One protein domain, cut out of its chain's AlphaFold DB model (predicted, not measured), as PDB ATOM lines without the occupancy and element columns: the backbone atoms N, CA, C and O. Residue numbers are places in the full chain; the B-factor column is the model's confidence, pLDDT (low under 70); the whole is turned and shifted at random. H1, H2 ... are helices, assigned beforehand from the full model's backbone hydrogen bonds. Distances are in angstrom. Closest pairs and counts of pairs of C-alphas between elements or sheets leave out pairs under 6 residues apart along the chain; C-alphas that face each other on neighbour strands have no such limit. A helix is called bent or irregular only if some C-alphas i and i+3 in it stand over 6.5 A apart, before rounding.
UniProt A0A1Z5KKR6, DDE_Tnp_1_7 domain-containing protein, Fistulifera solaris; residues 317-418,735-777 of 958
ATOM      1  N   VAL A 317     -21.400  -3.583  30.737       95.81
ATOM      2  CA  VAL A 317     -21.458  -2.662  29.599       95.81
ATOM      3  C   VAL A 317     -21.063  -3.409  28.324       95.81
ATOM      4  O   VAL A 317     -20.023  -4.070  28.292       95.81
ATOM      5  N   VAL A 318     -21.874  -3.288  27.274       93.00
ATOM      6  CA  VAL A 318     -21.601  -3.831  25.932       93.00
ATOM      7  C   VAL A 318     -21.067  -2.740  25.006       93.00
ATOM      8  O   VAL A 318     -21.328  -1.560  25.224       93.00
ATOM      9  N   GLY A 319     -20.305  -3.122  23.978       91.38
ATOM     10  CA  GLY A 319     -19.756  -2.182  22.992       91.38
ATOM     11  C   GLY A 319     -18.600  -1.301  23.487       91.38
ATOM     12  O   GLY A 319     -18.215  -0.381  22.776       91.38
ATOM     13  N   TYR A 320     -18.032  -1.573  24.669       94.94
ATOM     14  CA  TYR A 320     -16.891  -0.837  25.225       94.94
ATOM     15  C   TYR A 320     -15.683  -1.754  25.480       94.94
ATOM     16  O   TYR A 320     -15.830  -2.845  26.035       94.94
ATOM     17  N   ASN A 321     -14.476  -1.305  25.119       94.62
ATOM     18  CA  ASN A 321     -13.246  -2.080  25.288       94.62
ATOM     19  C   ASN A 321     -12.589  -1.850  26.664       94.62
ATOM     20  O   ASN A 321     -11.776  -0.942  26.849       94.62
ATOM     21  N   PHE A 322     -12.873  -2.730  27.625       95.69
ATOM     22  CA  PHE A 322     -12.284  -2.664  28.969       95.69
ATOM     23  C   PHE A 322     -10.779  -2.977  29.041       95.69
ATOM     24  O   PHE A 322     -10.178  -2.740  30.086       95.69
ATOM     25  N   ALA A 323     -10.126  -3.410  27.952       93.88
ATOM     26  CA  ALA A 323      -8.663  -3.522  27.929       93.88
ATOM     27  C   ALA A 323      -7.960  -2.158  28.109       93.88
ATOM     28  O   ALA A 323      -6.812  -2.114  28.552       93.88
ATOM     29  N   ALA A 324      -8.652  -1.044  27.847       93.31
ATOM     30  CA  ALA A 324      -8.153   0.303  28.125       93.31
ATOM     31  C   ALA A 324      -7.948   0.586  29.634       93.31
ATOM     32  O   ALA A 324      -7.215   1.497  29.992       93.31
ATOM     33  N   PHE A 325      -8.538  -0.226  30.523       94.62
ATOM     34  CA  PHE A 325      -8.362  -0.143  31.981       94.62
ATOM     35  C   PHE A 325      -7.292  -1.098  32.542       94.62
ATOM     36  O   PHE A 325      -7.158  -1.224  33.760       94.62
ATOM     37  N   LYS A 326      -6.518  -1.779  31.686       90.06
ATOM     38  CA  LYS A 326      -5.322  -2.507  32.133       90.06
ATOM     39  C   LYS A 326      -4.297  -1.546  32.729       90.06
ATOM     40  O   LYS A 326      -4.161  -0.418  32.263       90.06
ATOM     41  N   LYS A 327      -3.516  -2.020  33.704       85.25
ATOM     42  CA  LYS A 327      -2.526  -1.198  34.414       85.25
ATOM     43  C   LYS A 327      -1.532  -0.503  33.474       85.25
ATOM     44  O   LYS A 327      -1.222   0.658  33.710       85.25
ATOM     45  N   GLU A 328      -1.080  -1.164  32.401       86.56
ATOM     46  CA  GLU A 328      -0.186  -0.545  31.410       86.56
ATOM     47  C   GLU A 328      -0.809   0.625  30.621       86.56
ATOM     48  O   GLU A 328      -0.069   1.463  30.112       86.56
ATOM     49  N   ASN A 329      -2.140   0.701  30.536       88.12
ATOM     50  CA  ASN A 329      -2.886   1.695  29.752       88.12
ATOM     51  C   ASN A 329      -3.419   2.854  30.615       88.12
ATOM     52  O   ASN A 329      -3.934   3.834  30.084       88.12
ATOM     53  N   LEU A 330      -3.273   2.760  31.942       89.94
ATOM     54  CA  LEU A 330      -3.633   3.808  32.906       89.94
ATOM     55  C   LEU A 330      -2.458   4.742  33.258       89.94
ATOM     56  O   LEU A 330      -2.554   5.542  34.188       89.94
ATOM     57  N   ASP A 331      -1.344   4.628  32.535       86.31
ATOM     58  CA  ASP A 331      -0.179   5.495  32.682       86.31
ATOM     59  C   ASP A 331      -0.380   6.807  31.910       86.31
ATOM     60  O   ASP A 331      -0.207   6.871  30.693       86.31
ATOM     61  N   THR A 332      -0.727   7.864  32.642       85.69
ATOM     62  CA  THR A 332      -0.969   9.209  32.100       85.69
ATOM     63  C   THR A 332       0.300   9.921  31.613       85.69
ATOM     64  O   THR A 332       0.218  11.077  31.212       85.69
ATOM     65  N   THR A 333       1.486   9.309  31.718       83.19
ATOM     66  CA  THR A 333       2.742   9.906  31.222       83.19
ATOM     67  C   THR A 333       3.031   9.579  29.758       83.19
ATOM     68  O   THR A 333       3.961  10.145  29.187       83.19
ATOM     69  N   LYS A 334       2.242   8.691  29.143       83.25
ATOM     70  CA  LYS A 334       2.406   8.283  27.748       83.25
ATOM     71  C   LYS A 334       1.650   9.196  26.783       83.25
ATOM     72  O   LYS A 334       0.486   9.522  27.013       83.25
ATOM     73  N   ASP A 335       2.277   9.513  25.652       78.88
ATOM     74  CA  ASP A 335       1.696  10.357  24.594       78.88
ATOM     75  C   ASP A 335       0.445   9.743  23.921       78.88
ATOM     76  O   ASP A 335      -0.364  10.468  23.324       78.88
ATOM     77  N   ASP A 336       0.288   8.415  24.029       82.75
ATOM     78  CA  ASP A 336      -0.810   7.597  23.500       82.75
ATOM     79  C   ASP A 336      -1.910   7.270  24.533       82.75
ATOM     80  O   ASP A 336      -2.797   6.458  24.255       82.75
ATOM     81  N   TYR A 337      -1.896   7.908  25.710       87.62
ATOM     82  CA  TYR A 337      -2.908   7.706  26.750       87.62
ATOM     83  C   TYR A 337      -4.334   7.995  26.233       87.62
ATOM     84  O   TYR A 337      -4.705   9.130  25.941       87.62
ATOM     85  N   GLY A 338      -5.151   6.942  26.130       86.62
ATOM     86  CA  GLY A 338      -6.431   6.948  25.408       86.62
ATOM     87  C   GLY A 338      -7.664   7.447  26.175       86.62
ATOM     88  O   GLY A 338      -8.777   7.128  25.766       86.62
ATOM     89  N   PHE A 339      -7.494   8.171  27.285       93.00
ATOM     90  CA  PHE A 339      -8.582   8.758  28.095       93.00
ATOM     91  C   PHE A 339      -9.747   7.794  28.465       93.00
ATOM     92  O   PHE A 339     -10.923   8.123  28.258       93.00
ATOM     93  N   PRO A 340      -9.453   6.601  29.033       94.94
ATOM     94  CA  PRO A 340     -10.426   5.527  29.252       94.94
ATOM     95  C   PRO A 340     -11.588   5.872  30.197       94.94
ATOM     96  O   PRO A 340     -12.669   5.292  30.080       94.94
ATOM     97  N   PHE A 341     -11.403   6.779  31.158       96.25
ATOM     98  CA  PHE A 341     -12.467   7.173  32.083       96.25
ATOM     99  C   PHE A 341     -13.494   8.067  31.382       96.25
ATOM    100  O   PHE A 341     -14.700   7.874  31.570       96.25
ATOM    101  N   LEU A 342     -13.036   9.013  30.555       94.56
ATOM    102  CA  LEU A 342     -13.917   9.899  29.791       94.56
ATOM    103  C   LEU A 342     -14.640   9.150  28.670       94.56
ATOM    104  O   LEU A 342     -15.855   9.304  28.540       94.56
ATOM    105  N   THR A 343     -13.950   8.293  27.914       95.38
ATOM    106  CA  THR A 343     -14.586   7.493  26.852       95.38
ATOM    107  C   THR A 343     -15.654   6.552  27.410       95.38
ATOM    108  O   THR A 343     -16.721   6.409  26.811       95.38
ATOM    109  N   LEU A 344     -15.436   5.955  28.591       97.25
ATOM    110  CA  LEU A 344     -16.460   5.151  29.266       97.25
ATOM    111  C   LEU A 344     -17.646   6.003  29.749       97.25
ATOM    112  O   LEU A 344     -18.796   5.576  29.622       97.25
ATOM    113  N   LEU A 345     -17.396   7.207  30.281       96.00
ATOM    114  CA  LEU A 345     -18.471   8.125  30.671       96.00
ATOM    115  C   LEU A 345     -19.307   8.551  29.454       96.00
ATOM    116  O   LEU A 345     -20.530   8.592  29.554       96.00
ATOM    117  N   GLN A 346     -18.665   8.828  28.316       94.31
ATOM    118  CA  GLN A 346     -19.324   9.178  27.054       94.31
ATOM    119  C   GLN A 346     -20.157   8.014  26.501       94.31
ATOM    120  O   GLN A 346     -21.302   8.219  26.105       94.31
ATOM    121  N   HIS A 347     -19.641   6.783  26.560       96.06
ATOM    122  CA  HIS A 347     -20.382   5.575  26.169       96.06
ATOM    123  C   HIS A 347     -21.652   5.353  27.006       96.06
ATOM    124  O   HIS A 347     -22.674   4.873  26.511       96.06
ATOM    125  N   LEU A 348     -21.612   5.734  28.284       96.94
ATOM    126  CA  LEU A 348     -22.753   5.674  29.202       96.94
ATOM    127  C   LEU A 348     -23.520   7.000  29.315       96.94
ATOM    128  O   LEU A 348     -24.421   7.107  30.154       96.94
ATOM    129  N   TRP A 349     -23.195   8.006  28.500       95.62
ATOM    130  CA  TRP A 349     -23.783   9.334  28.635       95.62
ATOM    131  C   TRP A 349     -25.290   9.299  28.340       95.62
ATOM    132  O   TRP A 349     -25.725   8.608  27.409       95.62
ATOM    133  N   PRO A 350     -26.127  10.025  29.106       93.31
ATOM    134  CA  PRO A 350     -27.555  10.057  28.858       93.31
ATOM    135  C   PRO A 350     -27.849  10.976  27.665       93.31
ATOM    136  O   PRO A 350     -28.139  12.158  27.828       93.31
ATOM    137  N   GLY A 351     -27.765  10.416  26.457       89.88
ATOM    138  CA  GLY A 351     -28.064  11.092  25.192       89.88
ATOM    139  C   GLY A 351     -26.823  11.446  24.379       89.88
ATOM    140  O   GLY A 351     -25.749  10.883  24.570       89.88
ATOM    141  N   ASP A 352     -26.987  12.379  23.448       89.88
ATOM    142  CA  ASP A 352     -25.931  12.832  22.544       89.88
ATOM    143  C   ASP A 352     -25.246  14.070  23.142       89.88
ATOM    144  O   ASP A 352     -25.812  15.166  23.182       89.88
ATOM    145  N   TRP A 353     -24.027  13.885  23.656       87.25
ATOM    146  CA  TRP A 353     -23.297  14.947  24.347       87.25
ATOM    147  C   TRP A 353     -22.903  16.107  23.419       87.25
ATOM    148  O   TRP A 353     -22.866  17.246  23.883       87.25
ATOM    149  N   LEU A 354     -22.681  15.849  22.123       86.12
ATOM    150  CA  LEU A 354     -22.385  16.885  21.129       86.12
ATOM    151  C   LEU A 354     -23.626  17.734  20.853       86.12
ATOM    152  O   LEU A 354     -23.540  18.961  20.845       86.12
ATOM    153  N   LYS A 355     -24.805  17.113  20.711       89.88
ATOM    154  CA  LYS A 355     -26.072  17.858  20.586       89.88
ATOM    155  C   LYS A 355     -26.374  18.685  21.831       89.88
ATOM    156  O   LYS A 355     -26.743  19.848  21.696       89.88
ATOM    157  N   HIS A 356     -26.168  18.132  23.027       90.12
ATOM    158  CA  HIS A 356     -26.350  18.867  24.283       90.12
ATOM    159  C   HIS A 356     -25.374  20.058  24.394       90.12
ATOM    160  O   HIS A 356     -25.784  21.157  24.772       90.12
ATOM    161  N   LEU A 357     -24.107  19.883  23.997       86.62
ATOM    162  CA  LEU A 357     -23.108  20.957  23.948       86.62
ATOM    163  C   LEU A 357     -23.473  22.046  22.927       86.62
ATOM    164  O   LEU A 357     -23.420  23.231  23.251       86.62
ATOM    165  N   ASN A 358     -23.895  21.660  21.722       87.50
ATOM    166  CA  ASN A 358     -24.319  22.594  20.678       87.50
ATOM    167  C   ASN A 358     -25.581  23.363  21.091       87.50
ATOM    168  O   ASN A 358     -25.617  24.584  20.951       87.50
ATOM    169  N   LYS A 359     -26.578  22.693  21.686       90.19
ATOM    170  CA  LYS A 359     -27.771  23.343  22.251       90.19
ATOM    171  C   LYS A 359     -27.396  24.373  23.320       90.19
ATOM    172  O   LYS A 359     -27.872  25.507  23.275       90.19
ATOM    173  N   LEU A 360     -26.498  24.010  24.239       88.75
ATOM    174  CA  LEU A 360     -26.005  24.921  25.270       88.75
ATOM    175  C   LEU A 360     -25.263  26.125  24.673       88.75
ATOM    176  O   LEU A 360     -25.541  27.256  25.065       88.75
ATOM    177  N   ASN A 361     -24.350  25.913  23.724       85.00
ATOM    178  CA  ASN A 361     -23.600  26.999  23.089       85.00
ATOM    179  C   ASN A 361     -24.518  27.956  22.312       85.00
ATOM    180  O   ASN A 361     -24.379  29.167  22.468       85.00
ATOM    181  N   THR A 362     -25.507  27.441  21.573       87.94
ATOM    182  CA  THR A 362     -26.536  28.253  20.896       87.94
ATOM    183  C   THR A 362     -27.339  29.092  21.892       87.94
ATOM    184  O   THR A 362     -27.513  30.298  21.698       87.94
ATOM    185  N   HIS A 363     -27.789  28.488  22.997       87.06
ATOM    186  CA  HIS A 363     -28.513  29.200  24.056       87.06
ATOM    187  C   HIS A 363     -27.663  30.320  24.674       87.06
ATOM    188  O   HIS A 363     -28.139  31.451  24.806       87.06
ATOM    189  N   LEU A 364     -26.396  30.035  24.987       83.06
ATOM    190  CA  LEU A 364     -25.452  31.008  25.540       83.06
ATOM    191  C   LEU A 364     -25.157  32.159  24.563       83.06
ATOM    192  O   LEU A 364     -25.272  33.316  24.957       83.06
ATOM    193  N   GLY A 365     -24.908  31.874  23.281       77.81
ATOM    194  CA  GLY A 365     -24.730  32.913  22.260       77.81
ATOM    195  C   GLY A 365     -25.954  33.830  22.119       77.81
ATOM    196  O   GLY A 365     -25.811  35.038  21.935       77.81
ATOM    197  N   SER A 366     -27.168  33.292  22.300       79.38
ATOM    198  CA  SER A 366     -28.398  34.101  22.313       79.38
ATOM    199  C   SER A 366     -28.499  35.038  23.528       79.38
ATOM    200  O   SER A 366     -29.104  36.109  23.435       79.38
ATOM    201  N   ILE A 367     -27.913  34.653  24.669       77.75
ATOM    202  CA  ILE A 367     -27.826  35.488  25.874       77.75
ATOM    203  C   ILE A 367     -26.823  36.617  25.642       77.75
ATOM    204  O   ILE A 367     -27.165  37.776  25.879       77.75
ATOM    205  N   ASP A 368     -25.640  36.299  25.117       68.38
ATOM    206  CA  ASP A 368     -24.590  37.283  24.838       68.38
ATOM    207  C   ASP A 368     -25.073  38.333  23.820       68.38
ATOM    208  O   ASP A 368     -24.945  39.535  24.062       68.38
ATOM    209  N   GLN A 369     -25.761  37.917  22.749       60.09
ATOM    210  CA  GLN A 369     -26.413  38.839  21.808       60.09
ATOM    211  C   GLN A 369     -27.479  39.726  22.474       60.09
ATOM    212  O   GLN A 369     -27.540  40.926  22.196       60.09
ATOM    213  N   LYS A 370     -28.304  39.181  23.380       60.69
ATOM    214  CA  LYS A 370     -29.314  39.968  24.114       60.69
ATOM    215  C   LYS A 370     -28.666  41.001  25.036       60.69
ATOM    216  O   LYS A 370     -29.083  42.159  25.008       60.69
ATOM    217  N   LEU A 371     -27.625  40.629  25.783       59.31
ATOM    218  CA  LEU A 371     -26.830  41.560  26.593       59.31
ATOM    219  C   LEU A 371     -26.209  42.665  25.728       59.31
ATOM    220  O   LEU A 371     -26.407  43.843  26.021       59.31
ATOM    221  N   LEU A 372     -25.552  42.308  24.623       50.88
ATOM    222  CA  LEU A 372     -24.966  43.265  23.677       50.88
ATOM    223  C   LEU A 372     -26.015  44.210  23.064       50.88
ATOM    224  O   LEU A 372     -25.740  45.394  22.896       50.88
ATOM    225  N   SER A 373     -27.229  43.725  22.777       48.25
ATOM    226  CA  SER A 373     -28.328  44.557  22.257       48.25
ATOM    227  C   SER A 373     -28.953  45.490  23.306       48.25
ATOM    228  O   SER A 373     -29.448  46.565  22.962       48.25
ATOM    229  N   GLY A 374     -28.921  45.098  24.587       44.03
ATOM    230  CA  GLY A 374     -29.435  45.885  25.708       44.03
ATOM    231  C   GLY A 374     -28.466  46.967  26.195       44.03
ATOM    232  O   GLY A 374     -28.899  47.990  26.727       44.03
ATOM    233  N   ILE A 375     -27.160  46.781  25.981       46.84
ATOM    234  CA  ILE A 375     -26.124  47.761  26.327       46.84
ATOM    235  C   ILE A 375     -26.045  48.831  25.230       46.84
ATOM    236  O   ILE A 375     -25.162  48.843  24.373       46.84
ATOM    237  N   LYS A 376     -26.949  49.813  25.303       46.81
ATOM    238  CA  LYS A 376     -26.638  51.150  24.787       46.81
ATOM    239  C   LYS A 376     -25.762  51.887  25.807       46.81
ATOM    240  O   LYS A 376     -26.155  52.054  26.956       46.81
ATOM    241  N   LEU A 377     -24.635  52.417  25.329       40.94
ATOM    242  CA  LEU A 377     -23.886  53.534  25.928       40.94
ATOM    243  C   LEU A 377     -23.030  53.324  27.203       40.94
ATOM    244  O   LEU A 377     -22.748  54.307  27.879       40.94
ATOM    245  N   PHE A 378     -22.496  52.130  27.487       36.69
ATOM    246  CA  PHE A 378     -21.296  52.030  28.347       36.69
ATOM    247  C   PHE A 378     -20.193  51.170  27.721       36.69
ATOM    248  O   PHE A 378     -20.459  50.240  26.963       36.69
ATOM    249  N   GLU A 379     -18.945  51.569  27.971       47.41
ATOM    250  CA  GLU A 379     -17.769  51.222  27.166       47.41
ATOM    251  C   GLU A 379     -17.468  49.715  27.132       47.41
ATOM    252  O   GLU A 379     -17.134  49.114  28.156       47.41
ATOM    253  N   LYS A 380     -17.487  49.129  25.922       40.34
ATOM    254  CA  LYS A 380     -17.113  47.725  25.648       40.34
ATOM    255  C   LYS A 380     -15.832  47.290  26.381       40.34
ATOM    256  O   LYS A 380     -15.807  46.231  26.997       40.34
ATOM    257  N   GLY A 381     -14.806  48.147  26.382       39.88
ATOM    258  CA  GLY A 381     -13.489  47.830  26.942       39.88
ATOM    259  C   GLY A 381     -13.451  47.561  28.453       39.88
ATOM    260  O   GLY A 381     -12.527  46.892  28.914       39.88
ATOM    261  N   LEU A 382     -14.436  48.024  29.236       37.72
ATOM    262  CA  LEU A 382     -14.481  47.734  30.675       37.72
ATOM    263  C   LEU A 382     -15.069  46.341  30.965       37.72
ATOM    264  O   LEU A 382     -14.664  45.692  31.930       37.72
ATOM    265  N   PHE A 383     -15.986  45.860  30.120       43.31
ATOM    266  CA  PHE A 383     -16.568  44.520  30.249       43.31
ATOM    267  C   PHE A 383     -15.533  43.431  29.931       43.31
ATOM    268  O   PHE A 383     -15.332  42.529  30.747       43.31
ATOM    269  N   ASP A 384     -14.794  43.579  28.827       40.12
ATOM    270  CA  ASP A 384     -13.749  42.629  28.413       40.12
ATOM    271  C   ASP A 384     -12.644  42.480  29.480       40.12
ATOM    272  O   ASP A 384     -12.104  41.393  29.698       40.12
ATOM    273  N   TYR A 385     -12.337  43.556  30.213       38.41
ATOM    274  CA  TYR A 385     -11.342  43.561  31.293       38.41
ATOM    275  C   TYR A 385     -11.819  42.850  32.576       38.41
ATOM    276  O   TYR A 385     -11.038  42.184  33.262       38.41
ATOM    277  N   ILE A 386     -13.111  42.953  32.905       38.97
ATOM    278  CA  ILE A 386     -13.698  42.340  34.112       38.97
ATOM    279  C   ILE A 386     -13.956  40.836  33.917       38.97
ATOM    280  O   ILE A 386     -13.876  40.063  34.871       38.97
ATOM    281  N   PHE A 387     -14.236  40.388  32.689       40.31
ATOM    282  CA  PHE A 387     -14.549  38.981  32.400       40.31
ATOM    283  C   PHE A 387     -13.315  38.077  32.208       40.31
ATOM    284  O   PHE A 387     -13.454  36.852  32.234       40.31
ATOM    285  N   THR A 388     -12.118  38.654  32.066       41.94
ATOM    286  CA  THR A 388     -10.869  37.940  31.732       41.94
ATOM    287  C   THR A 388      -9.921  37.689  32.913       41.94
ATOM    288  O   THR A 388      -8.918  37.000  32.748       41.94
ATOM    289  N   THR A 389     -10.205  38.218  34.108       39.31
ATOM    290  CA  THR A 389      -9.204  38.355  35.191       39.31
ATOM    291  C   THR A 389      -9.361  37.410  36.391       39.31
ATOM    292  O   THR A 389      -8.607  37.517  37.356       39.31
ATOM    293  N   VAL A 390     -10.276  36.436  36.341       39.06
ATOM    294  CA  VAL A 390     -10.361  35.353  37.341       39.06
ATOM    295  C   VAL A 390     -10.486  34.018  36.614       39.06
ATOM    296  O   VAL A 390     -11.562  33.693  36.120       39.06
ATOM    297  N   ASN A 391      -9.408  33.237  36.547       49.47
ATOM    298  CA  ASN A 391      -9.418  31.901  35.940       49.47
ATOM    299  C   ASN A 391      -9.724  30.825  36.983       49.47
ATOM    300  O   ASN A 391      -9.289  30.917  38.132       49.47
ATOM    301  N   PHE A 392     -10.481  29.799  36.589       40.97
ATOM    302  CA  PHE A 392     -10.797  28.680  37.474       40.97
ATOM    303  C   PHE A 392      -9.699  27.612  37.376       40.97
ATOM    304  O   PHE A 392      -9.473  27.044  36.309       40.97
ATOM    305  N   GLY A 393      -9.009  27.339  38.486       41.56
ATOM    306  CA  GLY A 393      -7.994  26.287  38.560       41.56
ATOM    307  C   GLY A 393      -6.997  26.493  39.699       41.56
ATOM    308  O   GLY A 393      -6.278  27.490  39.735       41.56
ATOM    309  N   VAL A 394      -6.907  25.515  40.602       36.47
ATOM    310  CA  VAL A 394      -5.758  25.400  41.514       36.47
ATOM    311  C   VAL A 394      -4.511  25.143  40.654       36.47
ATOM    312  O   VAL A 394      -4.582  24.396  39.681       36.47
ATOM    313  N   ASN A 395      -3.385  25.781  40.986       43.72
ATOM    314  CA  ASN A 395      -2.109  25.688  40.258       43.72
ATOM    315  C   ASN A 395      -2.099  26.234  38.808       43.72
ATOM    316  O   ASN A 395      -1.233  25.861  38.023       43.72
ATOM    317  N   GLY A 396      -3.003  27.157  38.451       42.72
ATOM    318  CA  GLY A 396      -2.840  27.982  37.238       42.72
ATOM    319  C   GLY A 396      -3.190  27.307  35.906       42.72
ATOM    320  O   GLY A 396      -2.654  27.690  34.871       42.72
ATOM    321  N   LEU A 397      -4.104  26.332  35.914       49.09
ATOM    322  CA  LEU A 397      -4.481  25.544  34.728       49.09
ATOM    323  C   LEU A 397      -5.189  26.327  33.596       49.09
ATOM    324  O   LEU A 397      -5.384  25.758  32.531       49.09
ATOM    325  N   ASN A 398      -5.580  27.597  33.795       58.88
ATOM    326  CA  ASN A 398      -6.150  28.502  32.768       58.88
ATOM    327  C   ASN A 398      -7.304  27.942  31.894       58.88
ATOM    328  O   ASN A 398      -7.580  28.472  30.825       58.88
ATOM    329  N   LEU A 399      -8.026  26.925  32.374       64.50
ATOM    330  CA  LEU A 399      -8.987  26.131  31.590       64.50
ATOM    331  C   LEU A 399     -10.167  26.944  31.043       64.50
ATOM    332  O   LEU A 399     -10.609  26.749  29.917       64.50
ATOM    333  N   MET A 400     -10.717  27.830  31.874       69.69
ATOM    334  CA  MET A 400     -11.729  28.809  31.483       69.69
ATOM    335  C   MET A 400     -11.809  29.937  32.513       69.69
ATOM    336  O   MET A 400     -11.474  29.761  33.692       69.69
ATOM    337  N   SER A 401     -12.321  31.092  32.082       72.69
ATOM    338  CA  SER A 401     -12.636  32.172  33.011       72.69
ATOM    339  C   SER A 401     -13.785  31.769  33.944       72.69
ATOM    340  O   SER A 401     -14.740  31.087  33.567       72.69
ATOM    341  N   HIS A 402     -13.718  32.235  35.185       69.94
ATOM    342  CA  HIS A 402     -14.747  32.066  36.207       69.94
ATOM    343  C   HIS A 402     -16.102  32.640  35.764       69.94
ATOM    344  O   HIS A 402     -17.147  32.117  36.155       69.94
ATOM    345  N   SER A 403     -16.099  33.675  34.921       74.12
ATOM    346  CA  SER A 403     -17.314  34.222  34.316       74.12
ATOM    347  C   SER A 403     -17.927  33.260  33.294       74.12
ATOM    348  O   SER A 403     -19.123  32.983  33.384       74.12
ATOM    349  N   ARG A 404     -17.124  32.665  32.393       75.75
ATOM    350  CA  ARG A 404     -17.590  31.619  31.462       75.75
ATOM    351  C   ARG A 404     -18.099  30.394  32.225       75.75
ATOM    352  O   ARG A 404     -19.191  29.916  31.926       75.75
ATOM    353  N   PHE A 405     -17.382  29.956  33.263       80.50
ATOM    354  CA  PHE A 405     -17.818  28.877  34.157       80.50
ATOM    355  C   PHE A 405     -19.179  29.175  34.802       80.50
ATOM    356  O   PHE A 405     -20.091  28.355  34.725       80.50
ATOM    357  N   LYS A 406     -19.356  30.362  35.400       81.94
ATOM    358  CA  LYS A 406     -20.632  30.787  36.001       81.94
ATOM    359  C   LYS A 406     -21.769  30.829  34.988       81.94
ATOM    360  O   LYS A 406     -22.881  30.421  35.316       81.94
ATOM    361  N   MET A 407     -21.497  31.310  33.778       82.69
ATOM    362  CA  MET A 407     -22.486  31.409  32.711       82.69
ATOM    363  C   MET A 407     -22.937  30.030  32.216       82.69
ATOM    364  O   MET A 407     -24.141  29.794  32.106       82.69
ATOM    365  N   ILE A 408     -21.994  29.102  32.012       85.56
ATOM    366  CA  ILE A 408     -22.279  27.685  31.741       85.56
ATOM    367  C   ILE A 408     -23.092  27.093  32.897       85.56
ATOM    368  O   ILE A 408     -24.180  26.575  32.676       85.56
ATOM    369  N   TYR A 409     -22.620  27.217  34.140       86.75
ATOM    370  CA  TYR A 409     -23.257  26.597  35.303       86.75
ATOM    371  C   TYR A 409     -24.693  27.085  35.553       86.75
ATOM    372  O   TYR A 409     -25.563  26.294  35.914       86.75
ATOM    373  N   ALA A 410     -24.968  28.371  35.325       87.06
ATOM    374  CA  ALA A 410     -26.313  28.929  35.453       87.06
ATOM    375  C   ALA A 410     -27.301  28.383  34.402       87.06
ATOM    376  O   ALA A 410     -28.503  28.349  34.668       87.06
ATOM    377  N   ASN A 411     -26.799  27.948  33.240       89.62
ATOM    378  CA  ASN A 411     -27.599  27.543  32.081       89.62
ATOM    379  C   ASN A 411     -27.460  26.058  31.702       89.62
ATOM    380  O   ASN A 411     -28.131  25.632  30.771       89.62
ATOM    381  N   ILE A 412     -26.640  25.264  32.401       89.69
ATOM    382  CA  ILE A 412     -26.306  23.879  32.013       89.69
ATOM    383  C   ILE A 412     -27.541  22.995  31.801       89.69
ATOM    384  O   ILE A 412     -27.549  22.187  30.879       89.69
ATOM    385  N   SER A 413     -28.620  23.218  32.560       91.31
ATOM    386  CA  SER A 413     -29.874  22.475  32.402       91.31
ATOM    387  C   SER A 413     -30.516  22.656  31.025       91.31
ATOM    388  O   SER A 413     -31.145  21.735  30.524       91.31
ATOM    389  N   GLN A 414     -30.315  23.806  30.371       90.69
ATOM    390  CA  GLN A 414     -30.835  24.087  29.024       90.69
ATOM    391  C   GLN A 414     -30.271  23.125  27.970       90.69
ATOM    392  O   GLN A 414     -30.913  22.894  26.952       90.69
ATOM    393  N   ALA A 415     -29.111  22.508  28.223       90.38
ATOM    394  CA  ALA A 415     -28.551  21.463  27.367       90.38
ATOM    395  C   ALA A 415     -29.458  20.220  27.261       90.38
ATOM    396  O   ALA A 415     -29.337  19.461  26.302       90.38
ATOM    397  N   PHE A 416     -30.346  20.017  28.241       91.19
ATOM    398  CA  PHE A 416     -31.122  18.792  28.450       91.19
ATOM    399  C   PHE A 416     -32.644  18.974  28.355       91.19
ATOM    400  O   PHE A 416     -33.384  18.001  28.516       91.19
ATOM    401  N   TYR A 417     -33.110  20.205  28.121       89.94
ATOM    402  CA  TYR A 417     -34.536  20.491  27.972       89.94
ATOM    403  C   TYR A 417     -35.095  19.746  26.759       89.94
ATOM    404  O   TYR A 417     -34.475  19.729  25.692       89.94
ATOM    405  N   ASP A 418     -36.281  19.174  26.919       86.75
ATOM    406  CA  ASP A 418     -37.122  18.745  25.813       86.75
ATOM    407  C   ASP A 418     -37.974  19.942  25.352       86.75
ATOM    408  O   ASP A 418     -38.873  20.388  26.068       86.75
ATOM    409  N   ALA A 735     -21.681   8.540  36.359       97.81
ATOM    410  CA  ALA A 735     -20.303   8.369  36.819       97.81
ATOM    411  C   ALA A 735     -20.139   7.174  37.785       97.81
ATOM    412  O   ALA A 735     -19.138   6.461  37.720       97.81
ATOM    413  N   ILE A 736     -21.122   6.912  38.659       98.44
ATOM    414  CA  ILE A 736     -21.113   5.724  39.530       98.44
ATOM    415  C   ILE A 736     -21.397   4.435  38.745       98.44
ATOM    416  O   ILE A 736     -20.767   3.418  39.035       98.44
ATOM    417  N   ASP A 737     -22.273   4.466  37.737       98.44
ATOM    418  CA  ASP A 737     -22.493   3.335  36.825       98.44
ATOM    419  C   ASP A 737     -21.197   2.978  36.075       98.44
ATOM    420  O   ASP A 737     -20.826   1.808  36.027       98.44
ATOM    421  N   ALA A 738     -20.455   3.977  35.575       98.31
ATOM    422  CA  ALA A 738     -19.149   3.787  34.936       98.31
ATOM    423  C   ALA A 738     -18.101   3.195  35.901       98.31
ATOM    424  O   ALA A 738     -17.431   2.217  35.567       98.31
ATOM    425  N   TYR A 739     -18.001   3.708  37.132       98.12
ATOM    426  CA  TYR A 739     -17.142   3.121  38.170       98.12
ATOM    427  C   TYR A 739     -17.502   1.653  38.466       98.12
ATOM    428  O   TYR A 739     -16.617   0.797  38.559       98.12
ATOM    429  N   ARG A 740     -18.801   1.340  38.581       97.88
ATOM    430  CA  ARG A 740     -19.286  -0.031  38.807       97.88
ATOM    431  C   ARG A 740     -19.038  -0.939  37.598       97.88
ATOM    432  O   ARG A 740     -18.681  -2.096  37.799       97.88
ATOM    433  N   ALA A 741     -19.104  -0.418  36.372       97.62
ATOM    434  CA  ALA A 741     -18.711  -1.145  35.165       97.62
ATOM    435  C   ALA A 741     -17.242  -1.580  35.204       97.62
ATOM    436  O   ALA A 741     -16.957  -2.760  35.004       97.62
ATOM    437  N   VAL A 742     -16.317  -0.676  35.551       97.19
ATOM    438  CA  VAL A 742     -14.891  -1.023  35.702       97.19
ATOM    439  C   VAL A 742     -14.696  -2.063  36.809       97.19
ATOM    440  O   VAL A 742     -14.043  -3.078  36.584       97.19
ATOM    441  N   LYS A 743     -15.323  -1.878  37.983       95.44
ATOM    442  CA  LYS A 743     -15.284  -2.862  39.083       95.44
ATOM    443  C   LYS A 743     -15.855  -4.236  38.697       95.44
ATOM    444  O   LYS A 743     -15.428  -5.234  39.275       95.44
ATOM    445  N   HIS A 744     -16.795  -4.312  37.756       95.88
ATOM    446  CA  HIS A 744     -17.403  -5.566  37.298       95.88
ATOM    447  C   HIS A 744     -16.621  -6.234  36.149       95.88
ATOM    448  O   HIS A 744     -16.465  -7.453  36.141       95.88
ATOM    449  N   GLN A 745     -16.104  -5.457  35.192       94.81
ATOM    450  CA  GLN A 745     -15.485  -5.966  33.954       94.81
ATOM    451  C   GLN A 745     -13.951  -6.006  33.991       94.81
ATOM    452  O   GLN A 745     -13.343  -6.603  33.106       94.81
ATOM    453  N   VAL A 746     -13.322  -5.438  35.026       95.31
ATOM    454  CA  VAL A 746     -11.868  -5.472  35.242       95.31
ATOM    455  C   VAL A 746     -11.574  -6.096  36.617       95.31
ATOM    456  O   VAL A 746     -11.437  -5.378  37.612       95.31
ATOM    457  N   PRO A 747     -11.477  -7.439  36.721       90.00
ATOM    458  CA  PRO A 747     -11.335  -8.137  38.006       90.00
ATOM    459  C   PRO A 747     -10.108  -7.725  38.832       90.00
ATOM    460  O   PRO A 747     -10.134  -7.813  40.058       90.00
ATOM    461  N   GLU A 748      -9.043  -7.259  38.179       91.50
ATOM    462  CA  GLU A 748      -7.831  -6.735  38.822       91.50
ATOM    463  C   GLU A 748      -8.135  -5.464  39.628       91.50
ATOM    464  O   GLU A 748      -7.953  -5.445  40.846       91.50
ATOM    465  N   LEU A 749      -8.714  -4.447  38.976       90.06
ATOM    466  CA  LEU A 749      -9.184  -3.220  39.629       90.06
ATOM    467  C   LEU A 749     -10.348  -3.480  40.591       90.06
ATOM    468  O   LEU A 749     -10.572  -2.694  41.509       90.06
ATOM    469  N   SER A 750     -11.089  -4.578  40.418       87.94
ATOM    470  CA  SER A 750     -12.113  -5.015  41.370       87.94
ATOM    471  C   SER A 750     -11.513  -5.345  42.738       87.94
ATOM    472  O   SER A 750     -11.930  -4.772  43.751       87.94
ATOM    473  N   ARG A 751     -10.481  -6.199  42.735       90.94
ATOM    474  CA  ARG A 751      -9.745  -6.667  43.922       90.94
ATOM    475  C   ARG A 751      -8.865  -5.585  44.545       90.94
ATOM    476  O   ARG A 751      -8.603  -5.647  45.745       90.94
ATOM    477  N   ASP A 752      -8.429  -4.603  43.760       90.06
ATOM    478  CA  ASP A 752      -7.697  -3.457  44.287       90.06
ATOM    479  C   ASP A 752      -8.581  -2.591  45.206       90.06
ATOM    480  O   ASP A 752      -9.601  -2.015  44.803       90.06
ATOM    481  N   LYS A 753      -8.156  -2.487  46.469       89.75
ATOM    482  CA  LYS A 753      -8.781  -1.648  47.498       89.75
ATOM    483  C   LYS A 753      -8.490  -0.156  47.291       89.75
ATOM    484  O   LYS A 753      -9.250   0.666  47.799       89.75
ATOM    485  N   GLN A 754      -7.431   0.204  46.559       90.12
ATOM    486  CA  GLN A 754      -7.080   1.595  46.251       90.12
ATOM    487  C   GLN A 754      -7.957   2.180  45.135       90.12
ATOM    488  O   GLN A 754      -8.259   3.378  45.158       90.12
ATOM    489  N   PHE A 755      -8.447   1.342  44.211       93.88
ATOM    490  CA  PHE A 755      -9.424   1.729  43.192       93.88
ATOM    491  C   PHE A 755     -10.809   2.010  43.804       93.88
ATOM    492  O   PHE A 755     -11.733   1.195  43.776       93.88
ATOM    493  N   THR A 756     -10.929   3.191  44.405       95.88
ATOM    494  CA  THR A 756     -12.134   3.739  45.037       95.88
ATOM    495  C   THR A 756     -12.886   4.683  44.093       95.88
ATOM    496  O   THR A 756     -12.364   5.102  43.060       95.88
ATOM    497  N   VAL A 757     -14.090   5.115  44.488       96.62
ATOM    498  CA  VAL A 757     -14.839   6.184  43.792       96.62
ATOM    499  C   VAL A 757     -14.001   7.464  43.642       96.62
ATOM    500  O   VAL A 757     -14.081   8.120  42.608       96.62
ATOM    501  N   ALA A 758     -13.166   7.805  44.631       94.62
ATOM    502  CA  ALA A 758     -12.287   8.973  44.565       94.62
ATOM    503  C   ALA A 758     -11.134   8.780  43.562       94.62
ATOM    504  O   ALA A 758     -10.810   9.706  42.823       94.62
ATOM    505  N   ALA A 759     -10.555   7.575  43.485       94.06
ATOM    506  CA  ALA A 759      -9.543   7.245  42.480       94.06
ATOM    507  C   ALA A 759     -10.123   7.306  41.054       94.06
ATOM    508  O   ALA A 759      -9.532   7.937  40.178       94.06
ATOM    509  N   PHE A 760     -11.320   6.744  40.845       96.38
ATOM    510  CA  PHE A 760     -12.047   6.851  39.576       96.38
ATOM    511  C   PHE A 760     -12.370   8.307  39.220       96.38
ATOM    512  O   PHE A 760     -12.122   8.730  38.096       96.38
ATOM    513  N   ALA A 761     -12.870   9.097  40.176       94.88
ATOM    514  CA  ALA A 761     -13.163  10.509  39.950       94.88
ATOM    515  C   ALA A 761     -11.898  11.320  39.614       94.88
ATOM    516  O   ALA A 761     -11.969  12.217  38.779       94.88
ATOM    517  N   LYS A 762     -10.738  10.989  40.204       92.06
ATOM    518  CA  LYS A 762      -9.439  11.598  39.866       92.06
ATOM    519  C   LYS A 762      -9.007  11.271  38.431       92.06
ATOM    520  O   LYS A 762      -8.621  12.190  37.719       92.06
ATOM    521  N   GLY A 763      -9.114  10.006  38.009       93.06
ATOM    522  CA  GLY A 763      -8.855   9.584  36.625       93.06
ATOM    523  C   GLY A 763      -9.786  10.283  35.633       93.06
ATOM    524  O   GLY A 763      -9.326  10.955  34.722       93.06
ATOM    525  N   LEU A 764     -11.097  10.264  35.894       94.81
ATOM    526  CA  LEU A 764     -12.084  10.981  35.085       94.81
ATOM    527  C   LEU A 764     -11.826  12.496  35.029       94.81
ATOM    528  O   LEU A 764     -12.020  13.111  33.989       94.81
ATOM    529  N   THR A 765     -11.378  13.106  36.130       89.25
ATOM    530  CA  THR A 765     -11.027  14.534  36.151       89.25
ATOM    531  C   THR A 765      -9.809  14.798  35.278       89.25
ATOM    532  O   THR A 765      -9.831  15.748  34.508       89.25
ATOM    533  N   TYR A 766      -8.772  13.961  35.354       89.25
ATOM    534  CA  TYR A 766      -7.616  14.055  34.464       89.25
ATOM    535  C   TYR A 766      -8.056  13.959  32.995       89.25
ATOM    536  O   TYR A 766      -7.769  14.858  32.209       89.25
ATOM    537  N   ASP A 767      -8.852  12.949  32.647       92.00
ATOM    538  CA  ASP A 767      -9.317  12.760  31.275       92.00
ATOM    539  C   ASP A 767     -10.164  13.932  30.768       92.00
ATOM    540  O   ASP A 767      -9.983  14.379  29.640       92.00
ATOM    541  N   CYS A 768     -11.049  14.493  31.597       85.81
ATOM    542  CA  CYS A 768     -11.830  15.687  31.260       85.81
ATOM    543  C   CYS A 768     -10.977  16.949  31.043       85.81
ATOM    544  O   CYS A 768     -11.442  17.867  30.369       85.81
ATOM    545  N   LEU A 769      -9.771  17.021  31.617       80.44
ATOM    546  CA  LEU A 769      -8.895  18.196  31.553       80.44
ATOM    547  C   LEU A 769      -7.827  18.124  30.457       80.44
ATOM    548  O   LEU A 769      -7.424  19.171  29.960       80.44
ATOM    549  N   TYR A 770      -7.360  16.922  30.108       80.06
ATOM    550  CA  TYR A 770      -6.214  16.721  29.209       80.06
ATOM    551  C   TYR A 770      -6.557  16.009  27.891       80.06
ATOM    552  O   TYR A 770      -5.657  15.727  27.104       80.06
ATOM    553  N   ASN A 771      -7.837  15.718  27.630       79.75
ATOM    554  CA  ASN A 771      -8.273  15.191  26.335       79.75
ATOM    555  C   ASN A 771      -7.937  16.148  25.175       79.75
ATOM    556  O   ASN A 771      -7.959  17.369  25.316       79.75
ATOM    557  N   LYS A 772      -7.686  15.570  23.997       61.53
ATOM    558  CA  LYS A 772      -7.297  16.296  22.777       61.53
ATOM    559  C   LYS A 772      -8.492  16.828  21.962       61.53
ATOM    560  O   LYS A 772      -8.338  17.087  20.775       61.53
ATOM    561  N   PHE A 773      -9.673  17.053  22.566       57.22
ATOM    562  CA  PHE A 773     -10.847  17.604  21.843       57.22
ATOM    563  C   PHE A 773     -10.599  18.989  21.210       57.22
ATOM    564  O   PHE A 773     -11.427  19.454  20.429       57.22
ATOM    565  N   TYR A 774      -9.480  19.639  21.541       45.38
ATOM    566  CA  TYR A 774      -9.063  20.937  21.018       45.38
ATOM    567  C   TYR A 774      -8.072  20.878  19.841       45.38
ATOM    568  O   TYR A 774      -7.930  21.894  19.164       45.38
ATOM    569  N   ASP A 775      -7.406  19.744  19.582       40.44
ATOM    570  CA  ASP A 775      -6.308  19.672  18.598       40.44
ATOM    571  C   ASP A 775      -6.745  19.129  17.218       40.44
ATOM    572  O   ASP A 775      -6.259  19.608  16.196       40.44
ATOM    573  N   ASP A 776      -7.702  18.194  17.154       38.12
ATOM    574  CA  ASP A 776      -8.092  17.488  15.909       38.12
ATOM    575  C   ASP A 776      -9.183  18.211  15.073       38.12
ATOM    576  O   ASP A 776      -9.956  17.598  14.334       38.12
ATOM    577  N   ALA A 777      -9.291  19.539  15.188       40.88
ATOM    578  CA  ALA A 777     -10.384  20.330  14.613       40.88
ATOM    579  C   ALA A 777     -10.215  20.695  13.115       40.88
ATOM    580  O   ALA A 777     -10.455  21.836  12.731       40.88
TER     581      ALA A 777
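AT A GLANCE: This is residues 317 to 418 and 735 to 777 of the 958 residues of the protein "DDE_Tnp_1_7 domain-containing protein" of Fistulifera solaris (UniProt A0A1Z5KKR6). A cluster of helices, H1, H2, H6, H7 and H8, has a long open arm: H3 leads away from it, and the chain folds back through H4 and a loop to H5, which crosses H3. Residues 373 to 379 stick out at the arm's tip. The printed part has 145 residues with eight named helices, H1 to H8 in order, and no named strand; it is all helix. It is loose, with a radius of gyration of the C-alphas of 19.4 A, and spans 64 by 38 by 29 A.

HOW THE PARTS SIT: H1, residues 322 to 325, only just touches H6, residues 735 to 745, with 3 pairs of C-alphas within 8 A, the closest Phe 322 and Gln 745, 6.8 A. H2, residues 340 to 347, touches H8, residues 757 to 770, about perpendicular at 86 degrees; the closest C-alphas, Phe 341 and Leu 764, are 4.9 A apart. Residues 356 to 364 of H3, residues 353 to 374, touch H5, residues 402 to 416, at a steep tilt of 59 degrees, opposite ways; the closest C-alphas, His 356 and Ala 415, are 4.6 A apart. H4, residues 380 to 387, touches no helix. H7, residues 747 to 751, touches H6 only at the corner, closest at C-alphas 743 and 750, 4.5 A. Every O i to N i+4 pair is within hydrogen-bond range in H2, H3, H6, H7 and H8, against 3 of 4 in H4 and 7 of 11 in H5; H1 is too short for such a pair.

IN THESE COORDINATES: H1 begins at C-alpha 322 (-12.284, -2.664, 28.969). H3 measures 31.6 A, H5 22.5 A and H8 20.0 A. H5 is irregular: C-alphas 410 and 413 are 8.0 A apart. H8 ends at C-alpha 770 (-6.214, 16.721, 29.209).

THE WHOLE: The C-alphas farthest apart, Leu 377 and Arg 751, are 64.4 A apart. Residues 419 to 734 are not printed; the gap between C-alphas 418 and 735 is 22.6 A. The links H1 to H2 and H4 to H5 are long. The pLDDT is under 70 at residues 368 to 400, 402 and 772 to 777.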